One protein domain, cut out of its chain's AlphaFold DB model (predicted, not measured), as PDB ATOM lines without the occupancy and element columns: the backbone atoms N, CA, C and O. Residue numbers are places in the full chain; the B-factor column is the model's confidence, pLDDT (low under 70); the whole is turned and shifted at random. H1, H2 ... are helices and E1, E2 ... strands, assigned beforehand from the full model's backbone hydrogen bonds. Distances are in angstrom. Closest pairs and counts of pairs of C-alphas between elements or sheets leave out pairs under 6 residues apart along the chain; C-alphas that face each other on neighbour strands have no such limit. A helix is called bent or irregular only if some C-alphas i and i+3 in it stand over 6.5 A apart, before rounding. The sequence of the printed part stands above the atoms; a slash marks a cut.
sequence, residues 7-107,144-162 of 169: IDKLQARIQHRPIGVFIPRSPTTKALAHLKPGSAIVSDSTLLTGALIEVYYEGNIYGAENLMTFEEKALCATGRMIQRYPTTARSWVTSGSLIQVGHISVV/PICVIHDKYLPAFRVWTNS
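What this domain is: This is residues 7 to 107 and 144 to 162 of the 169 residues of an uncharacterized protein of gamma proteobacterium BDW918 (UniProt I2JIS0). A strongly twisted sheet of six strands curls round the helix H2, which fills its hollow face. Two more helices stand toward opposite ends: H1 beside the last residues of H2, across E5, and H3 over E1 and E5. The printed part has 120 residues, with three named helices and six named strands along the chain as H1 E1 E2 E3 H2 E4 E5 E6 H3. The sheet's order is E4 E3 E2 E1 E5 E6, all antiparallel, and the class is mixed, helices and strands. The whole is compact, with a radius of gyration of the C-alphas of 13.2 A, and rounded, spanning 37 by 37 by 32 A.

Where its parts are: Find C-alpha 7 at (269.152, 329.467, 400.980); from there H1 runs over residues 7 to 16, 14.4 A long. Next come E1, residues 19 to 24, 16.0 A, E2, residues 40 to 44, and E3, residues 52 to 58, 19.6 A. Look for C-alpha 70 at (250.241, 321.642, 402.087), where H2, residues 70 to 83, begins its 20.0 A. E4 is residues 90 to 94, E5 is residues 98 to 107, 25.6 A, and E6 is residues 144 to 148. H3, residues 150 to 161, runs 16.7 A to C-alpha 161 at (239.635, 316.805, 404.211); it is irregular, with C-alphas 151 and 154 7.5 A apart.

How they stand to each other: Begin with the meander E1 E2 E3, each strand the antiparallel neighbour of the one before; E1 and E2 form a hairpin, and so do E2 and E3. Within hydrogen-bond range you will find N 22 and O 41 at 2.8 A, and N 42 and O 56 at 2.8 A. Edge strand E4 pairs with E3, N 55 to O 91 at 2.8 A. On the other side of the meander, E5 pairs with E1, N 101 to O 21 at 2.8 A, and edge strand E6 with E5, N 145 to O 105 at 2.8 A. The three helices make two layers with the sheet, being on one face of it. The closest C-alphas of H2 and E3 are those of Tyr 57 and Ala 77, 4.9 A apart. H1 and H2 only just touch, with 3 pairs of C-alphas within 8 A, Leu 10 and Ile 82 closest at 6.5 A, about perpendicular at 89 degrees. H2 and H3 are only just apart, at 8.5 A. Every O i to N i+4 pair is within range in H1 and H2, and 6 of 8 in H3.

The domain as a whole: The C-alphas farthest apart, those of Asp 8 and Thr 28, are 37.7 A from each other. Residues 108 to 143 are not printed, and C-alphas 107 and 144 are 6.3 A apart across this cut. The links E1 to E2 and E3 to H2 are long. Mean pLDDT of the printed part is 84.3; look for values under 70 at residues 7 to 17, 48 to 50 and 162.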
ATOM      1  N   ILE A   7     269.204 330.744 401.692       54.88
ATOM      2  CA  ILE A   7     269.152 329.467 400.980       54.88
ATOM      3  C   ILE A   7     270.363 328.592 401.322       54.88
ATOM      4  O   ILE A   7     270.173 327.422 401.636       54.88
ATOM      5  N   ASP A   8     271.570 329.157 401.412       63.44
ATOM      6  CA  ASP A   8     272.779 328.388 401.763       63.44
ATOM      7  C   ASP A   8     272.684 327.806 403.184       63.44
ATOM      8  O   ASP A   8     273.034 326.653 403.443       63.44
ATOM      9  N   LYS A   9     272.151 328.598 404.124       63.94
ATOM     10  CA  LYS A   9     271.917 328.158 405.509       63.94
ATOM     11  C   LYS A   9     270.835 327.081 405.592       63.94
ATOM     12  O   LYS A   9     270.925 326.193 406.444       63.94
ATOM     13  N   LEU A  10     269.808 327.183 404.748       64.81
ATOM     14  CA  LEU A  10     268.728 326.205 404.640       64.81
ATOM     15  C   LEU A  10     269.260 324.875 404.089       64.81
ATOM     16  O   LEU A  10     269.066 323.835 404.713       64.81
ATOM     17  N   GLN A  11     270.001 324.926 402.981       64.94
ATOM     18  CA  GLN A  11     270.585 323.766 402.306       64.94
ATOM     19  C   GLN A  11     271.570 323.016 403.201       64.94
ATOM     20  O   GLN A  11     271.415 321.809 403.376       64.94
ATOM     21  N   ALA A  12     272.508 323.719 403.846       62.31
ATOM     22  CA  ALA A  12     273.462 323.095 404.763       62.31
ATOM     23  C   ALA A  12     272.754 322.352 405.912       62.31
ATOM     24  O   ALA A  12     273.183 321.286 406.342       62.31
ATOM     25  N   ARG A  13     271.629 322.881 406.408       63.69
ATOM     26  CA  ARG A  13     270.872 322.233 407.489       63.69
ATOM     27  C   ARG A  13     270.053 321.039 407.017       63.69
ATOM     28  O   ARG A  13     270.033 320.043 407.736       63.69
ATOM     29  N   ILE A  14     269.442 321.104 405.832       66.50
ATOM     30  CA  ILE A  14     268.726 319.955 405.251       66.50
ATOM     31  C   ILE A  14     269.709 318.827 404.899       66.50
ATOM     32  O   ILE A  14     269.430 317.669 405.191       66.50
ATOM     33  N   GLN A  15     270.889 319.153 404.361       63.88
ATOM     34  CA  GLN A  15     271.931 318.169 404.035       63.88
ATOM     35  C   GLN A  15     272.419 317.377 405.256       63.88
ATOM     36  O   GLN A  15     272.818 316.224 405.119       63.88
ATOM     37  N   HIS A  16     272.382 317.974 406.449       58.62
ATOM     38  CA  HIS A  16     272.843 317.318 407.671       58.62
ATOM     39  C   HIS A  16     271.730 316.659 408.487       58.62
ATOM     40  O   HIS A  16     272.047 315.823 409.336       58.62
ATOM     41  N   ARG A  17     270.451 317.019 408.281       69.38
ATOM     42  CA  ARG A  17     269.327 316.473 409.057       69.38
ATOM     43  C   ARG A  17     268.055 316.336 408.216       69.38
ATOM     44  O   ARG A  17     267.497 317.356 407.807       69.38
ATOM     45  N   PRO A  18     267.543 315.110 408.004       80.31
ATOM     46  CA  PRO A  18     266.280 314.920 407.310       80.31
ATOM     47  C   PRO A  18     265.136 315.571 408.095       80.31
ATOM     48  O   PRO A  18     264.898 315.260 409.268       80.31
ATOM     49  N   ILE A  19     264.411 316.471 407.435       91.06
ATOM     50  CA  ILE A  19     263.252 317.149 408.014       91.06
ATOM     51  C   ILE A  19     262.030 316.305 407.708       91.06
ATOM     52  O   ILE A  19     261.656 316.139 406.548       91.06
ATOM     53  N   GLY A  20     261.425 315.751 408.752       93.38
ATOM     54  CA  GLY A  20     260.188 315.004 408.619       93.38
ATOM     55  C   GLY A  20     259.013 315.955 408.441       93.38
ATOM     56  O   GLY A  20     258.954 317.011 409.074       93.38
ATOM     57  N   VAL A  21     258.070 315.550 407.596       94.94
ATOM     58  CA  VAL A  21     256.766 316.199 407.457       94.94
ATOM     59  C   VAL A  21     255.731 315.297 408.106       94.94
ATOM     60  O   VAL A  21     255.681 314.093 407.833       94.94
ATOM     61  N   PHE A  22     254.920 315.873 408.983       94.94
ATOM     62  CA  PHE A  22     254.037 315.148 409.882       94.94
ATOM     63  C   PHE A  22     252.604 315.668 409.817       94.94
ATOM     64  O   PHE A  22     252.340 316.820 409.472       94.94
ATOM     65  N   ILE A  23     251.691 314.800 410.237       93.75
ATOM     66  CA  ILE A  23     250.325 315.140 410.635       93.75
ATOM     67  C   ILE A  23     250.090 314.642 412.068       93.75
ATOM     68  O   ILE A  23     250.788 313.722 412.520       93.75
ATOM     69  N   PRO A  24     249.109 315.194 412.800       92.88
ATOM     70  CA  PRO A  24     248.696 314.618 414.070       92.88
ATOM     71  C   PRO A  24     248.186 313.190 413.865       92.88
ATOM     72  O   PRO A  24     247.415 312.917 412.947       92.88
ATOM     73  N   ARG A  25     248.571 312.271 414.751       89.62
ATOM     74  CA  ARG A  25     248.039 310.899 414.764       89.62
ATOM     75  C   ARG A  25     246.548 310.874 415.071       89.62
ATOM     76  O   ARG A  25     245.828 310.011 414.585       89.62
ATOM     77  N   SER A  26     246.105 311.807 415.906       84.88
ATOM     78  CA  SER A  26     244.703 312.016 416.234       84.88
ATOM     79  C   SER A  26     244.406 313.513 416.271       84.88
ATOM     80  O   SER A  26     245.221 314.263 416.823       84.88
ATOM     81  N   PRO A  27     243.237 313.960 415.774       73.25
ATOM     82  CA  PRO A  27     242.799 315.352 415.902       73.25
ATOM     83  C   PRO A  27     242.634 315.790 417.368       73.25
ATOM     84  O   PRO A  27     242.651 316.975 417.667       73.25
ATOM     85  N   THR A  28     242.542 314.838 418.303       75.81
ATOM     86  CA  THR A  28     242.455 315.106 419.751       75.81
ATOM     87  C   THR A  28     243.815 315.230 420.445       75.81
ATOM     88  O   THR A  28     243.880 315.329 421.671       75.81
ATOM     89  N   THR A  29     244.919 315.225 419.690       82.19
ATOM     90  CA  THR A  29     246.262 315.430 420.251       82.19
ATOM     91  C   THR A  29     246.316 316.795 420.934       82.19
ATOM     92  O   THR A  29     246.445 317.812 420.262       82.19
ATOM     93  N   LYS A  30     246.226 316.830 422.273       83.25
ATOM     94  CA  LYS A  30     246.037 318.068 423.058       83.25
ATOM     95  C   LYS A  30     247.009 319.191 422.687       83.25
ATOM     96  O   LYS A  30     246.586 320.326 422.528       83.25
ATOM     97  N   ALA A  31     248.290 318.867 422.506       86.12
ATOM     98  CA  ALA A  31     249.338 319.841 422.182       86.12
ATOM     99  C   ALA A  31     249.227 320.458 420.769       86.12
ATOM    100  O   ALA A  31     249.950 321.405 420.456       86.12
ATOM    101  N   LEU A  32     248.358 319.901 419.922       89.56
ATOM    102  CA  LEU A  32     248.116 320.298 418.535       89.56
ATOM    103  C   LEU A  32     246.622 320.525 418.254       89.56
ATOM    104  O   LEU A  32     246.244 320.707 417.102       89.56
ATOM    105  N   ALA A  33     245.770 320.515 419.284       86.12
ATOM    106  CA  ALA A  33     244.317 320.608 419.134       86.12
ATOM    107  C   ALA A  33     243.860 321.965 418.568       86.12
ATOM    108  O   ALA A  33     242.764 322.077 418.031       86.12
ATOM    109  N   HIS A  34     244.703 322.995 418.675       86.69
ATOM    110  CA  HIS A  34     244.474 324.315 418.089       86.69
ATOM    111  C   HIS A  34     244.845 324.396 416.603       86.69
ATOM    112  O   HIS A  34     244.549 325.404 415.960       86.69
ATOM    113  N   LEU A  35     245.514 323.379 416.048       89.75
ATOM    114  CA  LEU A  35     245.863 323.356 414.632       89.75
ATOM    115  C   LEU A  35     244.639 323.009 413.795       89.75
ATOM    116  O   LEU A  35     243.962 322.008 414.028       89.75
ATOM    117  N   LYS A  36     244.390 323.817 412.767       88.75
ATOM    118  CA  LYS A  36     243.339 323.526 411.793       88.75
ATOM    119  C   LYS A  36     243.736 322.314 410.934       88.75
ATOM    120  O   LYS A  36     244.928 322.165 410.626       88.75
ATOM    121  N   PRO A  37     242.774 321.485 410.498       87.88
ATOM    122  CA  PRO A  37     243.006 320.479 409.464       87.88
ATOM    123  C   PRO A  37     243.735 321.072 408.250       87.88
ATOM    124  O   PRO A  37     243.531 322.234 407.894       87.88
ATOM    125  N   GLY A  38     244.645 320.301 407.655       88.50
ATOM    126  CA  GLY A  38     245.508 320.784 406.569       88.50
ATOM    127  C   GLY A  38     246.654 321.713 406.999       88.50
ATOM    128  O   GLY A  38     247.335 322.267 406.133       88.50
ATOM    129  N   SER A  39     246.900 321.883 408.305       93.56
ATOM    130  CA  SER A  39     248.159 322.462 408.793       93.56
ATOM    131  C   SER A  39     249.314 321.496 408.546       93.56
ATOM    132  O   SER A  39     249.174 320.296 408.800       93.56
ATOM    133  N   ALA A  40     250.453 322.019 408.101       94.56
ATOM    134  CA  ALA A  40     251.684 321.253 407.953       94.56
ATOM    135  C   ALA A  40     252.510 321.320 409.237       94.56
ATOM    136  O   ALA A  40     252.630 322.386 409.842       94.56
ATOM    137  N   ILE A  41     253.086 320.188 409.640       96.00
ATOM    138  CA  ILE A  41     253.932 320.062 410.829       96.00
ATOM    139  C   ILE A  41     255.286 319.521 410.387       96.00
ATOM    140  O   ILE A  41     255.349 318.564 409.617       96.00
ATOM    141  N   VAL A  42     256.368 320.105 410.891       95.00
ATOM    142  CA  VAL A  42     257.732 319.670 410.596       95.00
ATOM    143  C   VAL A  42     258.558 319.543 411.867       95.00
ATOM    144  O   VAL A  42     258.351 320.261 412.846       95.00
ATOM    145  N   SER A  43     259.498 318.608 411.843       93.12
ATOM    146  CA  SER A  43     260.469 318.379 412.910       93.12
ATOM    147  C   SER A  43     261.706 317.703 412.340       93.12
ATOM    148  O   SER A  43     261.670 317.087 411.272       93.12
ATOM    149  N   ASP A  44     262.797 317.766 413.091       88.19
ATOM    150  CA  ASP A  44     263.957 316.912 412.883       88.19
ATOM    151  C   ASP A  44     263.531 315.440 413.038       88.19
ATOM    152  O   ASP A  44     263.089 315.017 414.111       88.19
ATOM    153  N   SER A  45     263.601 314.667 411.949       80.12
ATOM    154  CA  SER A  45     263.143 313.269 411.947       80.12
ATOM    155  C   SER A  45     264.073 312.339 412.730       80.12
ATOM    156  O   SER A  45     263.660 311.254 413.137       80.12
ATOM    157  N   THR A  46     265.301 312.780 413.021       78.00
ATOM    158  CA  THR A  46     266.258 312.012 413.828       78.00
ATOM    159  C   THR A  46     265.884 311.964 415.312       78.00
ATOM    160  O   THR A  46     266.389 311.121 416.048       78.00
ATOM    161  N   LEU A  47     264.954 312.823 415.751       71.56
ATOM    162  CA  LEU A  47     264.530 312.946 417.148       71.56
ATOM    163  C   LEU A  47     263.290 312.103 417.498       71.56
ATOM    164  O   LEU A  47     262.748 312.227 418.593       71.56
ATOM    165  N   LEU A  48     262.815 311.234 416.598       69.06
ATOM    166  CA  LEU A  48     261.544 310.512 416.766       69.06
ATOM    167  C   LEU A  48     261.556 309.363 417.798       69.06
ATOM    168  O   LEU A  48     260.528 308.712 418.005       69.06
ATOM    169  N   THR A  49     262.664 309.110 418.494       68.81
ATOM    170  CA  THR A  49     262.813 308.023 419.475       68.81
ATOM    171  C   THR A  49     262.176 308.355 420.829       68.81
ATOM    172  O   THR A  49     262.850 308.762 421.767       68.81
ATOM    173  N   GLY A  50     260.853 308.177 420.944       62.56
ATOM    174  CA  GLY A  50     260.094 308.179 422.212       62.56
ATOM    175  C   GLY A  50     260.121 309.470 423.046       62.56
ATOM    176  O   GLY A  50     259.473 309.535 424.089       62.56
ATOM    177  N   ALA A  51     260.849 310.490 422.600       76.06
ATOM    178  CA  ALA A  51     261.077 311.727 423.319       76.06
ATOM    179  C   ALA A  51     260.001 312.782 423.025       76.06
ATOM    180  O   ALA A  51     259.216 312.693 422.072       76.06
ATOM    181  N   LEU A  52     259.996 313.809 423.876       88.25
ATOM    182  CA  LEU A  52     259.360 315.083 423.583       88.25
ATOM    183  C   LEU A  52     260.181 315.778 422.485       88.25
ATOM    184  O   LEU A  52     261.377 316.008 422.659       88.25
ATOM    185  N   ILE A  53     259.545 316.097 421.364       90.81
ATOM    186  CA  ILE A  53     260.171 316.741 420.210       90.81
ATOM    187  C   ILE A  53     259.589 318.136 420.008       90.81
ATOM    188  O   ILE A  53     258.393 318.358 420.213       90.81
ATOM    189  N   GLU A  54     260.442 319.073 419.605       92.62
ATOM    190  CA  GLU A  54     260.003 320.395 419.169       92.62
ATOM    191  C   GLU A  54     259.524 320.293 417.719       92.62
ATOM    192  O   GLU A  54     260.258 319.837 416.844       92.62
ATOM    193  N   VAL A  55     258.299 320.740 417.467       94.38
ATOM    194  CA  VAL A  55     257.721 320.824 416.126       94.38
ATOM    195  C   VAL A  55     257.480 322.274 415.752       94.38
ATOM    196  O   VAL A  55     257.151 323.105 416.601       94.38
ATOM    197  N   TYR A  56     257.569 322.557 414.461       95.75
ATOM    198  CA  TYR A  56     257.155 323.817 413.852       95.75
ATOM    199  C   TYR A  56     255.975 323.535 412.938       95.75
ATOM    200  O   TYR A  56     255.853 322.434 412.399       95.75
ATOM    201  N   TYR A  57     255.083 324.505 412.772       96.06
ATOM    202  CA  TYR A  57     253.885 324.298 411.969       96.06
ATOM    203  C   TYR A  57     253.464 325.544 411.199       96.06
ATOM    204  O   TYR A  57     253.835 326.665 411.544       96.06
ATOM    205  N   GLU A  58     252.664 325.330 410.160       95.19
ATOM    206  CA  GLU A  58     251.992 326.384 409.406       95.19
ATOM    207  C   GLU A  58     250.574 325.926 409.057       95.19
ATOM    208  O   GLU A  58     250.373 324.908 408.390       95.19
ATOM    209  N   GLY A  59     249.585 326.665 409.554       91.00
ATOM    210  CA  GLY A  59     248.163 326.383 409.338       91.00
ATOM    211  C   GLY A  59     247.498 327.327 408.346       91.00
ATOM    212  O   GLY A  59     246.374 327.067 407.922       91.00
ATOM    213  N   ASN A  60     248.181 328.412 407.974       85.00
ATOM    214  CA  ASN A  60     247.650 329.524 407.203       85.00
ATOM    215  C   ASN A  60     246.339 330.090 407.787       85.00
ATOM    216  O   ASN A  60     245.359 330.324 407.084       85.00
ATOM    217  N   ILE A  61     246.292 330.287 409.111       78.19
ATOM    218  CA  ILE A  61     245.059 330.696 409.812       78.19
ATOM    219  C   ILE A  61     244.544 332.083 409.401       78.19
ATOM    220  O   ILE A  61     243.368 332.363 409.620       78.19
ATOM    221  N   TYR A  62     245.411 332.915 408.816       78.44
ATOM    222  CA  TYR A  62     245.109 334.271 408.355       78.44
ATOM    223  C   TYR A  62     244.842 334.358 406.845       78.44
ATOM    224  O   TYR A  62     244.634 335.456 406.343       78.44
ATOM    225  N   GLY A  63     244.845 333.232 406.121       77.75
ATOM    226  CA  GLY A  63     244.495 333.206 404.698       77.75
ATOM    227  C   GLY A  63     245.509 333.900 403.785       77.75
ATOM    228  O   GLY A  63     245.114 334.554 402.829       77.75
ATOM    229  N   ALA A  64     246.806 333.773 404.069       80.19
ATOM    230  CA  ALA A  64     247.861 334.223 403.172       80.19
ATOM    231  C   ALA A  64     247.715 333.550 401.796       80.19
ATOM    232  O   ALA A  64     247.696 332.320 401.699       80.19
ATOM    233  N   GLU A  65     247.636 334.365 400.746       79.12
ATOM    234  CA  GLU A  65     247.372 333.934 399.364       79.12
ATOM    235  C   GLU A  65     248.492 333.067 398.770       79.12
ATOM    236  O   GLU A  65     248.282 332.353 397.795       79.12
ATOM    237  N   ASN A  66     249.686 333.104 399.362       78.94
ATOM    238  CA  ASN A  66     250.874 332.380 398.915       78.94
ATOM    239  C   ASN A  66     251.157 331.088 399.713       78.94
ATOM    240  O   ASN A  66     252.253 330.540 399.606       78.94
ATOM    241  N   LEU A  67     250.218 330.634 400.553       84.19
ATOM    242  CA  LEU A  67     250.330 329.407 401.361       84.19
ATOM    243  C   LEU A  67     249.086 328.525 401.177       84.19
ATOM    244  O   LEU A  67     248.360 328.209 402.132       84.19
ATOM    245  N   MET A  68     248.822 328.162 399.925       80.69
ATOM    246  CA  MET A  68     247.597 327.485 399.499       80.69
ATOM    247  C   MET A  68     247.728 325.968 399.600       80.69
ATOM    248  O   MET A  68     246.785 325.286 400.007       80.69
ATOM    249  N   THR A  69     248.905 325.439 399.283       87.69
ATOM    250  CA  THR A  69     249.179 323.999 399.281       87.69
ATOM    251  C   THR A  69     249.755 323.528 400.614       87.69
ATOM    252  O   THR A  69     250.258 324.307 401.430       87.69
ATOM    253  N   PHE A  70     249.662 322.224 400.876       90.12
ATOM    254  CA  PHE A  70     250.241 321.642 402.087       90.12
ATOM    255  C   PHE A  70     251.775 321.705 402.054       90.12
ATOM    256  O   PHE A  70     252.423 321.950 403.070       90.12
ATOM    257  N   GLU A  71     252.342 321.537 400.866       89.56
ATOM    258  CA  GLU A  71     253.762 321.595 400.557       89.56
ATOM    259  C   GLU A  71     254.333 322.988 400.845       89.56
ATOM    260  O   GLU A  71     255.335 323.105 401.551       89.56
ATOM    261  N   GLU A  72     253.658 324.049 400.396       87.44
ATOM    262  CA  GLU A  72     254.032 325.440 400.699       87.44
ATOM    263  C   GLU A  72     254.042 325.705 402.209       87.44
ATOM    264  O   GLU A  72     254.990 326.291 402.743       87.44
ATOM    265  N   LYS A  73     253.025 325.215 402.930       92.25
ATOM    266  CA  LYS A  73     252.964 325.319 404.395       92.25
ATOM    267  C   LYS A  73     254.117 324.560 405.058       92.25
ATOM    268  O   LYS A  73     254.745 325.089 405.977       92.25
ATOM    269  N   ALA A  74     254.445 323.354 404.589       93.06
ATOM    270  CA  ALA A  74     255.553 322.560 405.120       93.06
ATOM    271  C   ALA A  74     256.912 323.250 404.908       93.06
ATOM    272  O   ALA A  74     257.741 323.291 405.824       93.06
ATOM    273  N   LEU A  75     257.127 323.848 403.733       89.88
ATOM    274  CA  LEU A  75     258.327 324.630 403.424       89.88
ATOM    275  C   LEU A  75     258.415 325.896 404.288       89.88
ATOM    276  O   LEU A  75     259.482 326.197 404.831       89.88
ATOM    277  N   CYS A  76     257.296 326.595 404.503       90.06
ATOM    278  CA  CYS A  76     257.233 327.744 405.406       90.06
ATOM    279  C   CYS A  76     257.599 327.353 406.848       90.06
ATOM    280  O   CYS A  76     258.512 327.940 407.441       90.06
ATOM    281  N   ALA A  77     256.948 326.317 407.394       93.38
ATOM    282  CA  ALA A  77     257.222 325.785 408.731       93.38
ATOM    283  C   ALA A  77     258.701 325.382 408.890       93.38
ATOM    284  O   ALA A  77     259.328 325.649 409.918       93.38
ATOM    285  N   THR A  78     259.285 324.818 407.834       90.56
ATOM    286  CA  THR A  78     260.702 324.440 407.768       90.56
ATOM    287  C   THR A  78     261.630 325.640 407.812       90.56
ATOM    288  O   THR A  78     262.608 325.627 408.563       90.56
ATOM    289  N   GLY A  79     261.299 326.703 407.077       87.50
ATOM    290  CA  GLY A  79     262.003 327.979 407.169       87.50
ATOM    291  C   GLY A  79     262.058 328.488 408.610       87.50
ATOM    292  O   GLY A  79     263.127 328.893 409.073       87.50
ATOM    293  N   ARG A  80     260.949 328.369 409.360       90.25
ATOM    294  CA  ARG A  80     260.899 328.724 410.793       90.25
ATOM    295  C   ARG A  80     261.832 327.863 411.633       90.25
ATOM    296  O   ARG A  80     262.659 328.405 412.365       90.25
ATOM    297  N   MET A  81     261.718 326.541 411.501       89.31
ATOM    298  CA  MET A  81     262.523 325.580 412.258       89.31
ATOM    299  C   MET A  81     264.016 325.816 412.056       89.31
ATOM    300  O   MET A  81     264.799 325.814 413.008       89.31
ATOM    301  N   ILE A  82     264.408 326.041 410.804       84.94
ATOM    302  CA  ILE A  82     265.794 326.294 410.451       84.94
ATOM    303  C   ILE A  82     266.229 327.632 411.026       84.94
ATOM    304  O   ILE A  82     267.177 327.675 411.801       84.94
ATOM    305  N   GLN A  83     265.564 328.732 410.691       83.31
ATOM    306  CA  GLN A  83     266.014 330.050 411.132       83.31
ATOM    307  C   GLN A  83     265.964 330.223 412.658       83.31
ATOM    308  O   GLN A  83     266.706 331.051 413.184       83.31
ATOM    309  N   ARG A  84     265.133 329.440 413.363       82.69
ATOM    310  CA  ARG A  84     264.864 329.577 414.803       82.69
ATOM    311  C   ARG A  84     264.496 331.009 415.192       82.69
ATOM    312  O   ARG A  84     264.818 331.459 416.292       82.69
ATOM    313  N   TYR A  85     263.851 331.747 414.288       80.25
ATOM    314  CA  TYR A  85     263.382 333.079 414.635       80.25
ATOM    315  C   TYR A  85     262.243 332.965 415.661       80.25
ATOM    316  O   TYR A  85     261.507 331.970 415.650       80.25
ATOM    317  N   PRO A  86     262.079 333.953 416.556       87.81
ATOM    318  CA  PRO A  86     261.014 333.932 417.549       87.81
ATOM    319  C   PRO A  86     259.639 333.757 416.895       87.81
ATOM    320  O   PRO A  86     259.199 334.591 416.109       87.81
ATOM    321  N   THR A  87     258.962 332.655 417.213       91.06
ATOM    322  CA  THR A  87     257.646 332.324 416.663       91.06
ATOM    323  C   THR A  87     256.787 331.623 417.710       91.06
ATOM    324  O   THR A  87     257.288 330.844 418.528       91.06
ATOM    325  N   THR A  88     255.483 331.890 417.668       91.75
ATOM    326  CA  THR A  88     254.459 331.125 418.395       91.75
ATOM    327  C   THR A  88     254.059 329.855 417.643       91.75
ATOM    328  O   THR A  88     253.500 328.942 418.243       91.75
ATOM    329  N   ALA A  89     254.398 329.759 416.350       94.06
ATOM    330  CA  ALA A  89     254.113 328.619 415.481       94.06
ATOM    331  C   ALA A  89     255.083 327.440 415.712       94.06
ATOM    332  O   ALA A  89     255.753 326.958 414.796       94.06
ATOM    333  N   ARG A  90     255.197 327.028 416.976       94.81
ATOM    334  CA  ARG A  90     255.968 325.875 417.444       94.81
ATOM    335  C   ARG A  90     255.304 325.248 418.667       94.81
ATOM    336  O   ARG A  90     254.533 325.911 419.359       94.81
ATOM    337  N   SER A  91     255.568 323.974 418.919       94.38
ATOM    338  CA  SER A  91     255.035 323.246 420.076       94.38
ATOM    339  C   SER A  91     255.975 322.111 420.473       94.38
ATOM    340  O   SER A  91     256.824 321.700 419.684       94.38
ATOM    341  N   TRP A  92     255.808 321.594 421.684       93.19
ATOM    342  CA  TRP A  92     256.469 320.374 422.133       93.19
ATOM    343  C   TRP A  92     255.450 319.242 422.175       93.19
ATOM    344  O   TRP A  92     254.399 319.367 422.805       93.19
ATOM    345  N   VAL A  93     255.754 318.134 421.506       92.62
ATOM    346  CA  VAL A  93     254.843 316.988 421.390       92.62
ATOM    347  C   VAL A  93     255.591 315.683 421.598       92.62
ATOM    348  O   VAL A  93     256.802 315.618 421.421       92.62
ATOM    349  N   THR A  94     254.890 314.617 421.965       91.50
ATOM    350  CA  THR A  94     255.494 313.280 421.968       91.50
ATOM    351  C   THR A  94     255.565 312.754 420.540       91.50
ATOM    352  O   THR A  94     254.600 312.901 419.783       91.50
ATOM    353  N   SER A  95     256.664 312.105 420.150       88.44
ATOM    354  CA  SER A  95     256.798 311.578 418.780       88.44
ATOM    355  C   SER A  95     255.675 310.598 418.402       88.44
ATOM    356  O   SER A  95     255.189 310.607 417.272       88.44
ATOM    357  N   GLY A  96     255.170 309.825 419.372       89.56
ATOM    358  CA  GLY A  96     254.025 308.926 419.195       89.56
ATOM    359  C   GLY A  96     252.710 309.630 418.835       89.56
ATOM    360  O   GLY A  96     251.820 308.998 418.273       89.56
ATOM    361  N   SER A  97     252.582 310.933 419.093       91.25
ATOM    362  CA  SER A  97     251.404 311.724 418.714       91.25
ATOM    363  C   SER A  97     251.394 312.162 417.247       91.25
ATOM    364  O   SER A  97     250.416 312.754 416.793       91.25
ATOM    365  N   LEU A  98     252.446 311.843 416.491       92.38
ATOM    366  CA  LEU A  98     252.580 312.192 415.085       92.38
ATOM    367  C   LEU A  98     252.563 310.955 414.185       92.38
ATOM    368  O   LEU A  98     252.908 309.831 414.577       92.38
ATOM    369  N   ILE A  99     252.174 311.196 412.939       92.06
ATOM    370  CA  ILE A  99     252.389 310.298 411.809       92.06
ATOM    371  C   ILE A  99     253.277 311.053 410.830       92.06
ATOM    372  O   ILE A  99     252.906 312.130 410.364       92.06
ATOM    373  N   GLN A 100     254.450 310.503 410.520       92.81
ATOM    374  CA  GLN A 100     255.271 311.034 409.438       92.81
ATOM    375  C   GLN A 100     254.606 310.682 408.113       92.81
ATOM    376  O   GLN A 100     254.371 309.509 407.844       92.81
ATOM    377  N   VAL A 101     254.308 311.692 407.303       94.06
ATOM    378  CA  VAL A 101     253.687 311.537 405.980       94.06
ATOM    379  C   VAL A 101     254.674 311.788 404.851       94.06
ATOM    380  O   VAL A 101     254.447 311.350 403.728       94.06
ATOM    381  N   GLY A 102     255.792 312.447 405.145       92.62
ATOM    382  CA  GLY A 102     256.758 312.862 404.145       92.62
ATOM    383  C   GLY A 102     258.085 313.303 404.740       92.62
ATOM    384  O   GLY A 102     258.354 313.141 405.938       92.62
ATOM    385  N   HIS A 103     258.907 313.887 403.887       91.81
ATOM    386  CA  HIS A 103     260.129 314.573 404.269       91.81
ATOM    387  C   HIS A 103     260.404 315.722 403.296       91.81
ATOM    388  O   HIS A 103     259.855 315.763 402.195       91.81
ATOM    389  N   ILE A 104     261.259 316.654 403.704       89.94
ATOM    390  CA  ILE A 104     261.776 317.689 402.811       89.94
ATOM    391  C   ILE A 104     263.172 317.286 402.356       89.94
ATOM    392  O   ILE A 104     264.057 317.041 403.179       89.94
ATOM    393  N   SER A 105     263.336 317.222 401.039       82.19
ATOM    394  CA  SER A 105     264.592 316.928 400.354       82.19
ATOM    395  C   SER A 105     265.071 318.161 399.608       82.19
ATOM    396  O   SER A 105     264.264 318.939 399.112       82.19
ATOM    397  N   VAL A 106     266.385 318.339 399.502       74.56
ATOM    398  CA  VAL A 106     266.957 319.309 398.562       74.56
ATOM    399  C   VAL A 106     267.230 318.568 397.266       74.56
ATOM    400  O   VAL A 106     268.011 317.617 397.256       74.56
ATOM    401  N   VAL A 107     266.587 319.000 396.189       70.81
ATOM    402  CA  VAL A 107     266.916 318.535 394.843       70.81
ATOM    403  C   VAL A 107     267.816 319.554 394.178       70.81
ATOM    404  O   VAL A 107     267.563 320.756 394.218       70.81
ATOM    405  N   PRO A 144     264.463 323.196 397.846       80.94
ATOM    406  CA  PRO A 144     263.822 322.304 398.794       80.94
ATOM    407  C   PRO A 144     262.452 321.886 398.253       80.94
ATOM    408  O   PRO A 144     261.596 322.726 397.984       80.94
ATOM    409  N   ILE A 145     262.223 320.583 398.159       81.94
ATOM    410  CA  ILE A 145     260.938 320.003 397.782       81.94
ATOM    411  C   ILE A 145     260.355 319.210 398.946       81.94
ATOM    412  O   ILE A 145     261.055 318.480 399.652       81.94
ATOM    413  N   CYS A 146     259.048 319.354 399.146       84.69
ATOM    414  CA  CYS A 146     258.293 318.512 400.061       84.69
ATOM    415  C   CYS A 146     257.869 317.239 399.323       84.69
ATOM    416  O   CYS A 146     257.196 317.311 398.298       84.69
ATOM    417  N   VAL A 147     258.250 316.076 399.848       86.69
ATOM    418  CA  VAL A 147     257.913 314.769 399.277       86.69
ATOM    419  C   VAL A 147     256.998 314.030 400.247       86.69
ATOM    420  O   VAL A 147     257.406 313.696 401.361       86.69
ATOM    421  N   ILE A 148     255.763 313.761 399.823       85.81
ATOM    422  CA  ILE A 148     254.782 312.967 400.575       85.81
ATOM    423  C   ILE A 148     254.838 311.514 400.092       85.81
ATOM    424  O   ILE A 148     254.869 311.257 398.893       85.81
ATOM    425  N   HIS A 149     254.868 310.552 401.017       85.31
ATOM    426  CA  HIS A 149     254.947 309.130 400.676       85.31
ATOM    427  C   HIS A 149     253.560 308.501 400.485       85.31
ATOM    428  O   HIS A 149     252.684 308.640 401.343       85.31
ATOM    429  N   ASP A 150     253.417 307.680 399.442       82.75
ATOM    430  CA  ASP A 150     252.150 307.044 399.041       82.75
ATOM    431  C   ASP A 150     251.443 306.272 400.155       82.75
ATOM    432  O   ASP A 150     250.233 306.402 400.345       82.75
ATOM    433  N   LYS A 151     252.205 305.521 400.963       85.00
ATOM    434  CA  LYS A 151     251.671 304.753 402.104       85.00
ATOM    435  C   LYS A 151     250.922 305.605 403.136       85.00
ATOM    436  O   LYS A 151     250.172 305.060 403.942       85.00
ATOM    437  N   TYR A 152     251.128 306.921 403.133       82.62
ATOM    438  CA  TYR A 152     250.482 307.851 404.052       82.62
ATOM    439  C   TYR A 152     249.428 308.739 403.386       82.62
ATOM    440  O   TYR A 152     248.756 309.485 404.097       82.62
ATOM    441  N   LEU A 153     249.212 308.623 402.070       82.56
ATOM    442  CA  LEU A 153     248.195 309.397 401.351       82.56
ATOM    443  C   LEU A 153     246.783 309.263 401.947       82.56
ATOM    444  O   LEU A 153     246.108 310.287 402.030       82.56
ATOM    445  N   PRO A 154     246.305 308.086 402.408       85.00
ATOM    446  CA  PRO A 154     244.973 307.991 403.009       85.00
ATOM    447  C   PRO A 154     244.841 308.798 404.307       85.00
ATOM    448  O   PRO A 154     243.917 309.595 404.446       85.00
ATOM    449  N   ALA A 155     245.786 308.642 405.239       84.06
ATOM    450  CA  ALA A 155     245.784 309.374 406.508       84.06
ATOM    451  C   ALA A 155     245.961 310.884 406.285       84.06
ATOM    452  O   ALA A 155     245.283 311.695 406.914       84.06
ATOM    453  N   PHE A 156     246.827 311.246 405.337       84.38
ATOM    454  CA  PHE A 156     247.012 312.618 404.889       84.38
ATOM    455  C   PHE A 156     245.712 313.218 404.342       84.38
ATOM    456  O   PHE A 156     245.288 314.263 404.821       84.38
ATOM    457  N   ARG A 157     245.022 312.526 403.426       85.31
ATOM    458  CA  ARG A 157     243.732 312.977 402.877       85.31
ATOM    459  C   ARG A 157     242.674 313.159 403.958       85.31
ATOM    460  O   ARG A 157     241.940 314.135 403.927       85.31
ATOM    461  N   VAL A 158     242.594 312.253 404.932       85.62
ATOM    462  CA  VAL A 158     241.671 312.413 406.069       85.62
ATOM    463  C   VAL A 158     242.004 313.678 406.863       85.62
ATOM    464  O   VAL A 158     241.096 314.434 407.205       85.62
ATOM    465  N   TRP A 159     243.289 313.941 407.114       86.50
ATOM    466  CA  TRP A 159     243.753 315.143 407.810       86.50
ATOM    467  C   TRP A 159     243.504 316.439 407.028       86.50
ATOM    468  O   TRP A 159     243.201 317.465 407.629       86.50
ATOM    469  N   THR A 160     243.614 316.424 405.702       81.88
ATOM    470  CA  THR A 160     243.332 317.612 404.883       81.88
ATOM    471  C   THR A 160     241.836 317.828 404.675       81.88
ATOM    472  O   THR A 160     241.388 318.969 404.617       81.88
ATOM    473  N   ASN A 161     241.047 316.752 404.603       79.56
ATOM    474  CA  ASN A 161     239.635 316.805 404.211       79.56
ATOM    475  C   ASN A 161     238.666 316.891 405.396       79.56
ATOM    476  O   ASN A 161     237.459 317.008 405.174       79.56
ATOM    477  N   SER A 162     239.157 316.866 406.640       63.47
ATOM    478  CA  SER A 162     238.333 316.866 407.863       63.47
ATOM    479  C   SER A 162     237.478 318.135 408.054       63.47
ATOM    480  O   SER A 162     236.728 318.221 409.018       63.47
TER     481      SER A 162